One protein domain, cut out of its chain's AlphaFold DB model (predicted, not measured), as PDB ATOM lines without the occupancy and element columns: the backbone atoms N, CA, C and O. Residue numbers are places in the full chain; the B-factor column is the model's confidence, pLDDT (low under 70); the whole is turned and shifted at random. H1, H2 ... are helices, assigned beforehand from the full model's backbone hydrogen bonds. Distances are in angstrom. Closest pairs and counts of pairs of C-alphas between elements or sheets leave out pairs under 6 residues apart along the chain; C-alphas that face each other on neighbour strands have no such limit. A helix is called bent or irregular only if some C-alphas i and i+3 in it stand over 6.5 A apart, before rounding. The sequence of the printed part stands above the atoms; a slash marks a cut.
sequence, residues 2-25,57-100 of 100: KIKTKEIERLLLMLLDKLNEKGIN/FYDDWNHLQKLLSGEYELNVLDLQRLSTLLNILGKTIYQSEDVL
ATOM      1  N   LYS A   2       0.163 -16.614 -22.788       71.44
ATOM      2  CA  LYS A   2       0.044 -16.819 -24.243       71.44
ATOM      3  C   LYS A   2      -0.662 -15.604 -24.836       71.44
ATOM      4  O   LYS A   2      -1.775 -15.316 -24.412       71.44
ATOM      5  N   ILE A   3      -0.013 -14.927 -25.777       74.00
ATOM      6  CA  ILE A   3      -0.553 -13.763 -26.488       74.00
ATOM      7  C   ILE A   3      -1.011 -14.229 -27.868       74.00
ATOM      8  O   ILE A   3      -0.281 -14.959 -28.542       74.00
ATOM      9  N   LYS A   4      -2.223 -13.858 -28.291       85.56
ATOM     10  CA  LYS A   4      -2.712 -14.188 -29.635       85.56
ATOM     11  C   LYS A   4      -2.171 -13.172 -30.636       85.56
ATOM     12  O   LYS A   4      -2.213 -11.973 -30.390       85.56
ATOM     13  N   THR A   5      -1.779 -13.631 -31.819       82.94
ATOM     14  CA  THR A   5      -1.306 -12.755 -32.907       82.94
ATOM     15  C   THR A   5      -2.323 -11.670 -33.282       82.94
ATOM     16  O   THR A   5      -1.935 -10.531 -33.513       82.94
ATOM     17  N   LYS A   6      -3.627 -11.971 -33.223       89.56
ATOM     18  CA  LYS A   6      -4.705 -10.979 -33.420       89.56
ATOM     19  C   LYS A   6      -4.729  -9.844 -32.392       89.56
ATOM     20  O   LYS A   6      -5.257  -8.776 -32.677       89.56
ATOM     21  N   GLU A   7      -4.233 -10.073 -31.178       82.44
ATOM     22  CA  GLU A   7      -4.146  -9.016 -30.162       82.44
ATOM     23  C   GLU A   7      -2.994  -8.061 -30.495       82.44
ATOM     24  O   GLU A   7      -3.156  -6.851 -30.376       82.44
ATOM     25  N   ILE A   8      -1.881  -8.596 -31.011       85.69
ATOM     26  CA  ILE A   8      -0.742  -7.811 -31.512       85.69
ATOM     27  C   ILE A   8      -1.162  -6.979 -32.731       85.69
ATOM     28  O   ILE A   8      -0.904  -5.782 -32.775       85.69
ATOM     29  N   GLU A   9      -1.867  -7.592 -33.685       89.25
ATOM     30  CA  GLU A   9      -2.417  -6.911 -34.866       89.25
ATOM     31  C   GLU A   9      -3.276  -5.702 -34.473       89.25
ATOM     32  O   GLU A   9      -3.067  -4.599 -34.972       89.25
ATOM     33  N   ARG A  10      -4.207  -5.883 -33.528       90.56
ATOM     34  CA  ARG A  10      -5.070  -4.794 -33.048       90.56
ATOM     35  C   ARG A  10      -4.281  -3.665 -32.399       90.56
ATOM     36  O   ARG A  10      -4.578  -2.509 -32.670       90.56
ATOM     37  N   LEU A  11      -3.286  -3.989 -31.575       85.31
ATOM     38  CA  LEU A  11      -2.427  -2.985 -30.945       85.31
ATOM     39  C   LEU A  11      -1.662  -2.152 -31.983       85.31
ATOM     40  O   LEU A  11      -1.596  -0.931 -31.862       85.31
ATOM     41  N   LEU A  12      -1.125  -2.800 -33.020       88.75
ATOM     42  CA  LEU A  12      -0.425  -2.116 -34.110       88.75
ATOM     43  C   LEU A  12      -1.368  -1.215 -34.912       88.75
ATOM     44  O   LEU A  12      -1.014  -0.078 -35.208       88.75
ATOM     45  N   LEU A  13      -2.580  -1.684 -35.219       92.38
ATOM     46  CA  LEU A  13      -3.583  -0.869 -35.910       92.38
ATOM     47  C   LEU A  13      -4.005   0.345 -35.075       92.38
ATOM     48  O   LEU A  13      -4.024   1.449 -35.603       92.38
ATOM     49  N   MET A  14      -4.242   0.177 -33.770       86.62
ATOM     50  CA  MET A  14      -4.565   1.295 -32.871       86.62
ATOM     51  C   MET A  14      -3.455   2.353 -32.837       86.62
ATOM     52  O   MET A  14      -3.740   3.549 -32.800       86.62
ATOM     53  N   LEU A  15      -2.189   1.926 -32.865       85.44
ATOM     54  CA  LEU A  15      -1.054   2.837 -32.960       85.44
ATOM     55  C   LEU A  15      -1.069   3.617 -34.280       85.44
ATOM     56  O   LEU A  15      -0.968   4.842 -34.268       85.44
ATOM     57  N   LEU A  16      -1.202   2.915 -35.406       87.25
ATOM     58  CA  LEU A  16      -1.216   3.531 -36.734       87.25
ATOM     59  C   LEU A  16      -2.381   4.512 -36.889       87.25
ATOM     60  O   LEU A  16      -2.175   5.631 -37.354       87.25
ATOM     61  N   ASP A  17      -3.573   4.138 -36.427       90.75
ATOM     62  CA  ASP A  17      -4.742   5.018 -36.410       90.75
ATOM     63  C   ASP A  17      -4.455   6.286 -35.598       90.75
ATOM     64  O   ASP A  17      -4.739   7.391 -36.060       90.75
ATOM     65  N   LYS A  18      -3.791   6.167 -34.439       83.44
ATOM     66  CA  LYS A  18      -3.434   7.331 -33.617       83.44
ATOM     67  C   LYS A  18      -2.396   8.242 -34.270       83.44
ATOM     68  O   LYS A  18      -2.472   9.462 -34.114       83.44
ATOM     69  N   LEU A  19      -1.419   7.679 -34.977       80.12
ATOM     70  CA  LEU A  19      -0.437   8.457 -35.737       80.12
ATOM     71  C   LEU A  19      -1.122   9.214 -36.883       80.12
ATOM     72  O   LEU A  19      -0.909  10.420 -37.023       80.12
ATOM     73  N   ASN A  20      -2.027   8.547 -37.602       85.75
ATOM     74  CA  ASN A  20      -2.831   9.145 -38.667       85.75
ATOM     75  C   ASN A  20      -3.737  10.270 -38.142       85.75
ATOM     76  O   ASN A  20      -3.766  11.354 -38.723       85.75
ATOM     77  N   GLU A  21      -4.431  10.063 -37.015       88.19
ATOM     78  CA  GLU A  21      -5.232  11.100 -36.340       88.19
ATOM     79  C   GLU A  21      -4.402  12.345 -36.004       88.19
ATOM     80  O   GLU A  21      -4.904  13.469 -36.053       88.19
ATOM     81  N   LYS A  22      -3.121  12.154 -35.666       81.44
ATOM     82  CA  LYS A  22      -2.179  13.236 -35.363       81.44
ATOM     83  C   LYS A  22      -1.485  13.818 -36.599       81.44
ATOM     84  O   LYS A  22      -0.685  14.738 -36.448       81.44
ATOM     85  N   GLY A  23      -1.781  13.318 -37.800       85.00
ATOM     86  CA  GLY A  23      -1.150  13.748 -39.050       85.00
ATOM     87  C   GLY A  23       0.319  13.336 -39.186       85.00
ATOM     88  O   GLY A  23       1.044  13.934 -39.981       85.00
ATOM     89  N   ILE A  24       0.769  12.347 -38.410       81.50
ATOM     90  CA  ILE A  24       2.128  11.804 -38.468       81.50
ATOM     91  C   ILE A  24       2.139  10.702 -39.527       81.50
ATOM     92  O   ILE A  24       1.756   9.567 -39.255       81.50
ATOM     93  N   ASN A  25       2.563  11.057 -40.738       79.75
ATOM     94  CA  ASN A  25       2.512  10.166 -41.906       79.75
ATOM     95  C   ASN A  25       3.893   9.641 -42.332       79.75
ATOM     96  O   ASN A  25       3.986   8.780 -43.203       79.75
ATOM     97  N   PHE A  57       7.443  -7.906 -18.213       72.88
ATOM     98  CA  PHE A  57       6.540  -8.241 -19.319       72.88
ATOM     99  C   PHE A  57       5.104  -8.534 -18.885       72.88
ATOM    100  O   PHE A  57       4.165  -8.311 -19.645       72.88
ATOM    101  N   TYR A  58       4.929  -9.091 -17.687       72.75
ATOM    102  CA  TYR A  58       3.603  -9.366 -17.147       72.75
ATOM    103  C   TYR A  58       2.845  -8.064 -16.882       72.75
ATOM    104  O   TYR A  58       1.676  -7.943 -17.252       72.75
ATOM    105  N   ASP A  59       3.519  -7.078 -16.294       77.75
ATOM    106  CA  ASP A  59       2.919  -5.784 -15.985       77.75
ATOM    107  C   ASP A  59       2.692  -4.954 -17.248       77.75
ATOM    108  O   ASP A  59       1.632  -4.336 -17.385       77.75
ATOM    109  N   ASP A  60       3.624  -5.010 -18.202       80.69
ATOM    110  CA  ASP A  60       3.483  -4.369 -19.511       80.69
ATOM    111  C   ASP A  60       2.293  -4.940 -20.282       80.69
ATOM    112  O   ASP A  60       1.460  -4.191 -20.791       80.69
ATOM    113  N   TRP A  61       2.146  -6.269 -20.307       82.12
ATOM    114  CA  TRP A  61       1.012  -6.911 -20.966       82.12
ATOM    115  C   TRP A  61      -0.319  -6.591 -20.288       82.12
ATOM    116  O   TRP A  61      -1.300  -6.313 -20.975       82.12
ATOM    117  N   ASN A  62      -0.368  -6.579 -18.954       86.44
ATOM    118  CA  ASN A  62      -1.578  -6.194 -18.229       86.44
ATOM    119  C   ASN A  62      -2.000  -4.752 -18.536       86.44
ATOM    120  O   ASN A  62      -3.195  -4.477 -18.622       86.44
ATOM    121  N   HIS A  63      -1.049  -3.833 -18.723       89.56
ATOM    122  CA  HIS A  63      -1.362  -2.471 -19.160       89.56
ATOM    123  C   HIS A  63      -1.883  -2.444 -20.598       89.56
ATOM    124  O   HIS A  63      -2.939  -1.870 -20.847       89.56
ATOM    125  N   LEU A  64      -1.232  -3.149 -21.526       87.12
ATOM    126  CA  LEU A  64      -1.705  -3.241 -22.911       87.12
ATOM    127  C   LEU A  64      -3.097  -3.890 -23.022       87.12
ATOM    128  O   LEU A  64      -3.883  -3.514 -23.889       87.12
ATOM    129  N   GLN A  65      -3.450  -4.820 -22.130       90.50
ATOM    130  CA  GLN A  65      -4.803  -5.386 -22.063       90.50
ATOM    131  C   GLN A  65      -5.856  -4.337 -21.690       90.50
ATOM    132  O   GLN A  65      -6.945  -4.350 -22.260       90.50
ATOM    133  N   LYS A  66      -5.526  -3.419 -20.776       94.25
ATOM    134  CA  LYS A  66      -6.401  -2.296 -20.404       94.25
ATOM    135  C   LYS A  66      -6.547  -1.278 -21.540       94.25
ATOM    136  O   LYS A  66      -7.619  -0.716 -21.738       94.25
ATOM    137  N   LEU A  67      -5.490  -1.066 -22.327       94.06
ATOM    138  CA  LEU A  67      -5.580  -0.265 -23.551       94.06
ATOM    139  C   LEU A  67      -6.530  -0.931 -24.558       94.06
ATOM    140  O   LEU A  67      -7.420  -0.285 -25.104       94.06
ATOM    141  N   LEU A  68      -6.391  -2.245 -24.761       90.44
ATOM    142  CA  LEU A  68      -7.247  -3.027 -25.660       90.44
ATOM    143  C   LEU A  68      -8.720  -3.069 -25.233       90.44
ATOM    144  O   LEU A  68      -9.596  -3.201 -26.091       90.44
ATOM    145  N   SER A  69      -9.005  -2.997 -23.932       92.19
ATOM    146  CA  SER A  69     -10.372  -2.926 -23.404       92.19
ATOM    147  C   SER A  69     -10.971  -1.516 -23.474       92.19
ATOM    148  O   SER A  69     -12.166  -1.364 -23.218       92.19
ATOM    149  N   GLY A  70     -10.182  -0.503 -23.849       91.88
ATOM    150  CA  GLY A  70     -10.611   0.894 -23.888       91.88
ATOM    151  C   GLY A  70     -10.736   1.530 -22.502       91.88
ATOM    152  O   GLY A  70     -11.456   2.511 -22.346       91.88
ATOM    153  N   GLU A  71     -10.067   0.979 -21.483       94.50
ATOM    154  CA  GLU A  71     -10.059   1.562 -20.132       94.50
ATOM    155  C   GLU A  71      -9.299   2.894 -20.073       94.50
ATOM    156  O   GLU A  71      -9.545   3.702 -19.177       94.50
ATOM    157  N   TYR A  72      -8.379   3.129 -21.010       93.56
ATOM    158  CA  TYR A  72      -7.663   4.391 -21.158       93.56
ATOM    159  C   TYR A  72      -7.192   4.610 -22.605       93.56
ATOM    160  O   TYR A  72      -7.202   3.692 -23.425       93.56
ATOM    161  N   GLU A  73      -6.779   5.841 -22.904       91.75
ATOM    162  CA  GLU A  73      -6.268   6.254 -24.217       91.75
ATOM    163  C   GLU A  73      -4.766   5.977 -24.374       91.75
ATOM    164  O   GLU A  73      -3.986   6.153 -23.436       91.75
ATOM    165  N   LEU A  74      -4.348   5.646 -25.598       89.31
ATOM    166  CA  LEU A  74      -2.946   5.389 -25.938       89.31
ATOM    167  C   LEU A  74      -2.031   6.560 -25.542       89.31
ATOM    168  O   LEU A  74      -2.284   7.718 -25.892       89.31
ATOM    169  N   ASN A  75      -0.925   6.248 -24.866       89.31
ATOM    170  CA  ASN A  75       0.109   7.201 -24.471       89.31
ATOM    171  C   ASN A  75       1.527   6.712 -24.830       89.31
ATOM    172  O   ASN A  75       1.727   5.595 -25.301       89.31
ATOM    173  N   VAL A  76       2.529   7.571 -24.614       83.69
ATOM    174  CA  VAL A  76       3.926   7.307 -25.005       83.69
ATOM    175  C   VAL A  76       4.529   6.077 -24.315       83.69
ATOM    176  O   VAL A  76       5.289   5.343 -24.941       83.69
ATOM    177  N   LEU A  77       4.143   5.786 -23.070       84.94
ATOM    178  CA  LEU A  77       4.638   4.610 -22.350       84.94
ATOM    179  C   LEU A  77       4.106   3.312 -22.973       84.94
ATOM    180  O   LEU A  77       4.756   2.275 -22.892       84.94
ATOM    181  N   ASP A  78       2.951   3.345 -23.641       88.94
ATOM    182  CA  ASP A  78       2.436   2.171 -24.352       88.94
ATOM    183  C   ASP A  78       3.288   1.833 -25.579       88.94
ATOM    184  O   ASP A  78       3.392   0.663 -25.939       88.94
ATOM    185  N   LEU A  79       3.970   2.819 -26.174       83.44
ATOM    186  CA  LEU A  79       4.941   2.581 -27.245       83.44
ATOM    187  C   LEU A  79       6.162   1.816 -26.728       83.44
ATOM    188  O   LEU A  79       6.631   0.896 -27.394       83.44
ATOM    189  N   GLN A  80       6.633   2.140 -25.520       82.25
ATOM    190  CA  GLN A  80       7.717   1.405 -24.854       82.25
ATOM    191  C   GLN A  80       7.299  -0.037 -24.528       82.25
ATOM    192  O   GLN A  80       8.052  -0.991 -24.724       82.25
ATOM    193  N   ARG A  81       6.055  -0.226 -24.078       85.94
ATOM    194  CA  ARG A  81       5.499  -1.564 -23.823       85.94
ATOM    195  C   ARG A  81       5.366  -2.370 -25.114       85.94
ATOM    196  O   ARG A  81       5.678  -3.561 -25.140       85.94
ATOM    197  N   LEU A  82       4.949  -1.720 -26.202       86.44
ATOM    198  CA  LEU A  82       4.855  -2.332 -27.525       86.44
ATOM    199  C   LEU A  82       6.225  -2.692 -28.103       86.44
ATOM    200  O   LEU A  82       6.357  -3.788 -28.640       86.44
ATOM    201  N   SER A  83       7.251  -1.844 -27.967       83.31
ATOM    202  CA  SER A  83       8.607  -2.184 -28.431       83.31
ATOM    203  C   SER A  83       9.130  -3.438 -27.726       83.31
ATOM    204  O   SER A  83       9.693  -4.340 -28.349       83.31
ATOM    205  N   THR A  84       8.847  -3.546 -26.431       79.31
ATOM    206  CA  THR A  84       9.214  -4.688 -25.597       79.31
ATOM    207  C   THR A  84       8.487  -5.960 -26.070       79.31
ATOM    208  O   THR A  84       9.119  -7.004 -26.261       79.31
ATOM    209  N   LEU A  85       7.189  -5.870 -26.390       79.81
ATOM    210  CA  LEU A  85       6.416  -6.961 -27.004       79.81
ATOM    211  C   LEU A  85       6.957  -7.379 -28.386       79.81
ATOM    212  O   LEU A  85       7.066  -8.575 -28.666       79.81
ATOM    213  N   LEU A  86       7.321  -6.417 -29.237       82.31
ATOM    214  CA  LEU A  86       7.891  -6.673 -30.562       82.31
ATOM    215  C   LEU A  86       9.253  -7.371 -30.473       82.31
ATOM    216  O   LEU A  86       9.512  -8.285 -31.253       82.31
ATOM    217  N   ASN A  87      10.078  -7.038 -29.480       79.25
ATOM    218  CA  ASN A  87      11.332  -7.749 -29.220       79.25
ATOM    219  C   ASN A  87      11.104  -9.230 -28.863       79.25
ATOM    220  O   ASN A  87      11.821 -10.101 -29.363       79.25
ATOM    221  N   ILE A  88      10.085  -9.555 -28.052       74.50
ATOM    222  CA  ILE A  88       9.711 -10.961 -27.794       74.50
ATOM    223  C   ILE A  88       9.250 -11.648 -29.074       74.50
ATOM    224  O   ILE A  88       9.631 -12.795 -29.314       74.50
ATOM    225  N   LEU A  89       8.412 -10.977 -29.866       74.12
ATOM    226  CA  LEU A  89       7.902 -11.533 -31.113       74.12
ATOM    227  C   LEU A  89       9.059 -11.851 -32.067       74.12
ATOM    228  O   LEU A  89       9.167 -12.984 -32.529       74.12
ATOM    229  N   GLY A  90       9.970 -10.895 -32.261       74.62
ATOM    230  CA  GLY A  90      11.182 -11.064 -33.060       74.62
ATOM    231  C   GLY A  90      12.051 -12.221 -32.567       74.62
ATOM    232  O   GLY A  90      12.440 -13.074 -33.358       74.62
ATOM    233  N   LYS A  91      12.277 -12.332 -31.249       71.38
ATOM    234  CA  LYS A  91      12.998 -13.473 -30.657       71.38
ATOM    235  C   LYS A  91      12.285 -14.803 -30.903       71.38
ATOM    236  O   LYS A  91      12.945 -15.793 -31.201       71.38
ATOM    237  N   THR A  92      10.963 -14.833 -30.761       67.19
ATOM    238  CA  THR A  92      10.156 -16.048 -30.955       67.19
ATOM    239  C   THR A  92      10.266 -16.542 -32.394       67.19
ATOM    240  O   THR A  92      10.481 -17.731 -32.596       67.19
ATOM    241  N   ILE A  93      10.189 -15.628 -33.366       71.56
ATOM    242  CA  ILE A  93      10.341 -15.922 -34.798       71.56
ATOM    243  C   ILE A  93      11.772 -16.371 -35.116       71.56
ATOM    244  O   ILE A  93      11.979 -17.395 -35.757       71.56
ATOM    245  N   TYR A  94      12.778 -15.659 -34.603       70.81
ATOM    246  CA  TYR A  94      14.182 -16.039 -34.779       70.81
ATOM    247  C   TYR A  94      14.469 -17.460 -34.271       70.81
ATOM    248  O   TYR A  94      15.235 -18.207 -34.874       70.81
ATOM    249  N   GLN A  95      13.845 -17.849 -33.156       68.12
ATOM    250  CA  GLN A  95      14.006 -19.173 -32.557       68.12
ATOM    251  C   GLN A  95      13.184 -20.271 -33.242       68.12
ATOM    252  O   GLN A  95      13.465 -21.443 -33.000       68.12
ATOM    253  N   SER A  96      12.178 -19.933 -34.055       65.94
ATOM    254  CA  SER A  96      11.323 -20.925 -34.712       65.94
ATOM    255  C   SER A  96      11.882 -21.460 -36.034       65.94
ATOM    256  O   SER A  96      11.219 -22.291 -36.637       65.94
ATOM    257  N   GLU A  97      13.057 -21.010 -36.499       59.03
ATOM    258  CA  GLU A  97      13.625 -21.263 -37.851       59.03
ATOM    259  C   GLU A  97      12.713 -20.864 -39.034       59.03
ATOM    260  O   GLU A  97      13.158 -20.830 -40.181       59.03
ATOM    261  N   ASP A  98      11.463 -20.491 -38.765       56.81
ATOM    262  CA  ASP A  98      10.546 -19.842 -39.688       56.81
ATOM    263  C   ASP A  98      11.067 -18.434 -40.009       56.81
ATOM    264  O   ASP A  98      10.867 -17.475 -39.262       56.81
ATOM    265  N   VAL A  99      11.771 -18.319 -41.133       54.34
ATOM    266  CA  VAL A  99      12.150 -17.031 -41.716       54.34
ATOM    267  C   VAL A  99      10.876 -16.366 -42.247       54.34
ATOM    268  O   VAL A  99      10.244 -16.896 -43.163       54.34
ATOM    269  N   LEU A 100      10.492 -15.233 -41.646       52.03
ATOM    270  CA  LEU A 100       9.567 -14.271 -42.260       52.03
ATOM    271  C   LEU A 100      10.173 -13.669 -43.531       52.03
ATOM    272  O   LEU A 100      11.382 -13.343 -43.502       52.03
TER     273      LEU A 100
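Overview. This is residues 2 to 25 and 57 to 100 of the 100 residues of an uncharacterized protein of Bacillus vireti LMG 21834 (UniProt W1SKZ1). What shape do these atoms make? Three helices form a small open assembly in which H1 and H3 make two separate sides and H2 slants across from one to the other, its part around Asp 60 next to H3 and its Leu 68 end next to H1. The last part of H3 and the tail after it, residues 91 to 99, stick out beyond this body. What is it made of, and how large is it? The printed part has 68 residues, with three named helices in the order H1, H2, H3 and no named strand, and its class is all helix. It is only just compact, close to loose, with a radius of gyration of the C-alphas of 12.9 A, and its C-alphas span 38 by 29 by 19 A along the three main axes.

Arrangement. How does the first helix stand to the second? H1, residues 5 to 21, and H2, residues 57 to 68, are close but not clearly touching, with 2 pairs of C-alphas within 8 A. Their closest C-alphas are those of Leu 11 and Leu 68, 7.2 A apart. They run the same way at a steep tilt of 60 degrees, with 14.5 A from centre to centre. Which helices touch? H2 touches H3, residues 76 to 95, with 7 pairs of C-alphas within 8 A, and H3 touches H2 with residues 78 to 85 alone. The closest C-alphas are those of Asp 60 and Arg 81, 5.5 A apart. The two helices run opposite ways at a steep tilt of 62 degrees, with 12.5 A between their centres. Do the first and last helices meet? H1 and H3 are near each other, with no pair of C-alphas within 8 A and 13 pairs within 10 A. What do the backbone N and O atoms show? In H1 and H2 every O i to N i+4 pair is within hydrogen-bond range, and in H3 15 of 16 such pairs are.

Along the chain. Where does the first helix run? H1 goes from Thr 5, C-alpha at (-1.306, -12.755, -32.907), to Glu 21, C-alpha at (-5.232, 11.100, -36.340). Its first and last C-alphas are 24.4 A apart, over 17 residues. Where are the other two helices? H2 has 12 residues, from Phe 57 to Leu 68, and measures 16.0 A from first to last C-alpha. H3 is the longest helix, with 20 residues from Val 76 to Gln 95 and 29.3 A between its first and last C-alphas. It ends at C-alpha 95, (14.006, -19.173, -32.557). Is any helix bent? None of the three is bent or irregular.

Size, cuts and confidence. How far does the printed part reach? The two C-alphas farthest apart are those of Lys 22 and Glu 97, at 38.0 A, while the first and last printed C-alphas, of Lys 2 and Leu 100, are 20.5 A apart. Residues 91 to 99, of which 91 to 95 belong to H3, stand free; without them the body has 59 residues and spans 33 by 32 by 19 A. What lies between the helices along the chain? The link from H1 to H2 runs across the cut: residues 26 to 56 are not printed, and C-alphas 25 and 57 are 29.4 A apart. The link from H2 to H3, with 7 residues between them, is short. Where is the model less confident? The mean pLDDT of the printed part is 81.7, and residue 92 and residues 95 to 100 are under 70. Leu 100 is the chain's last residue.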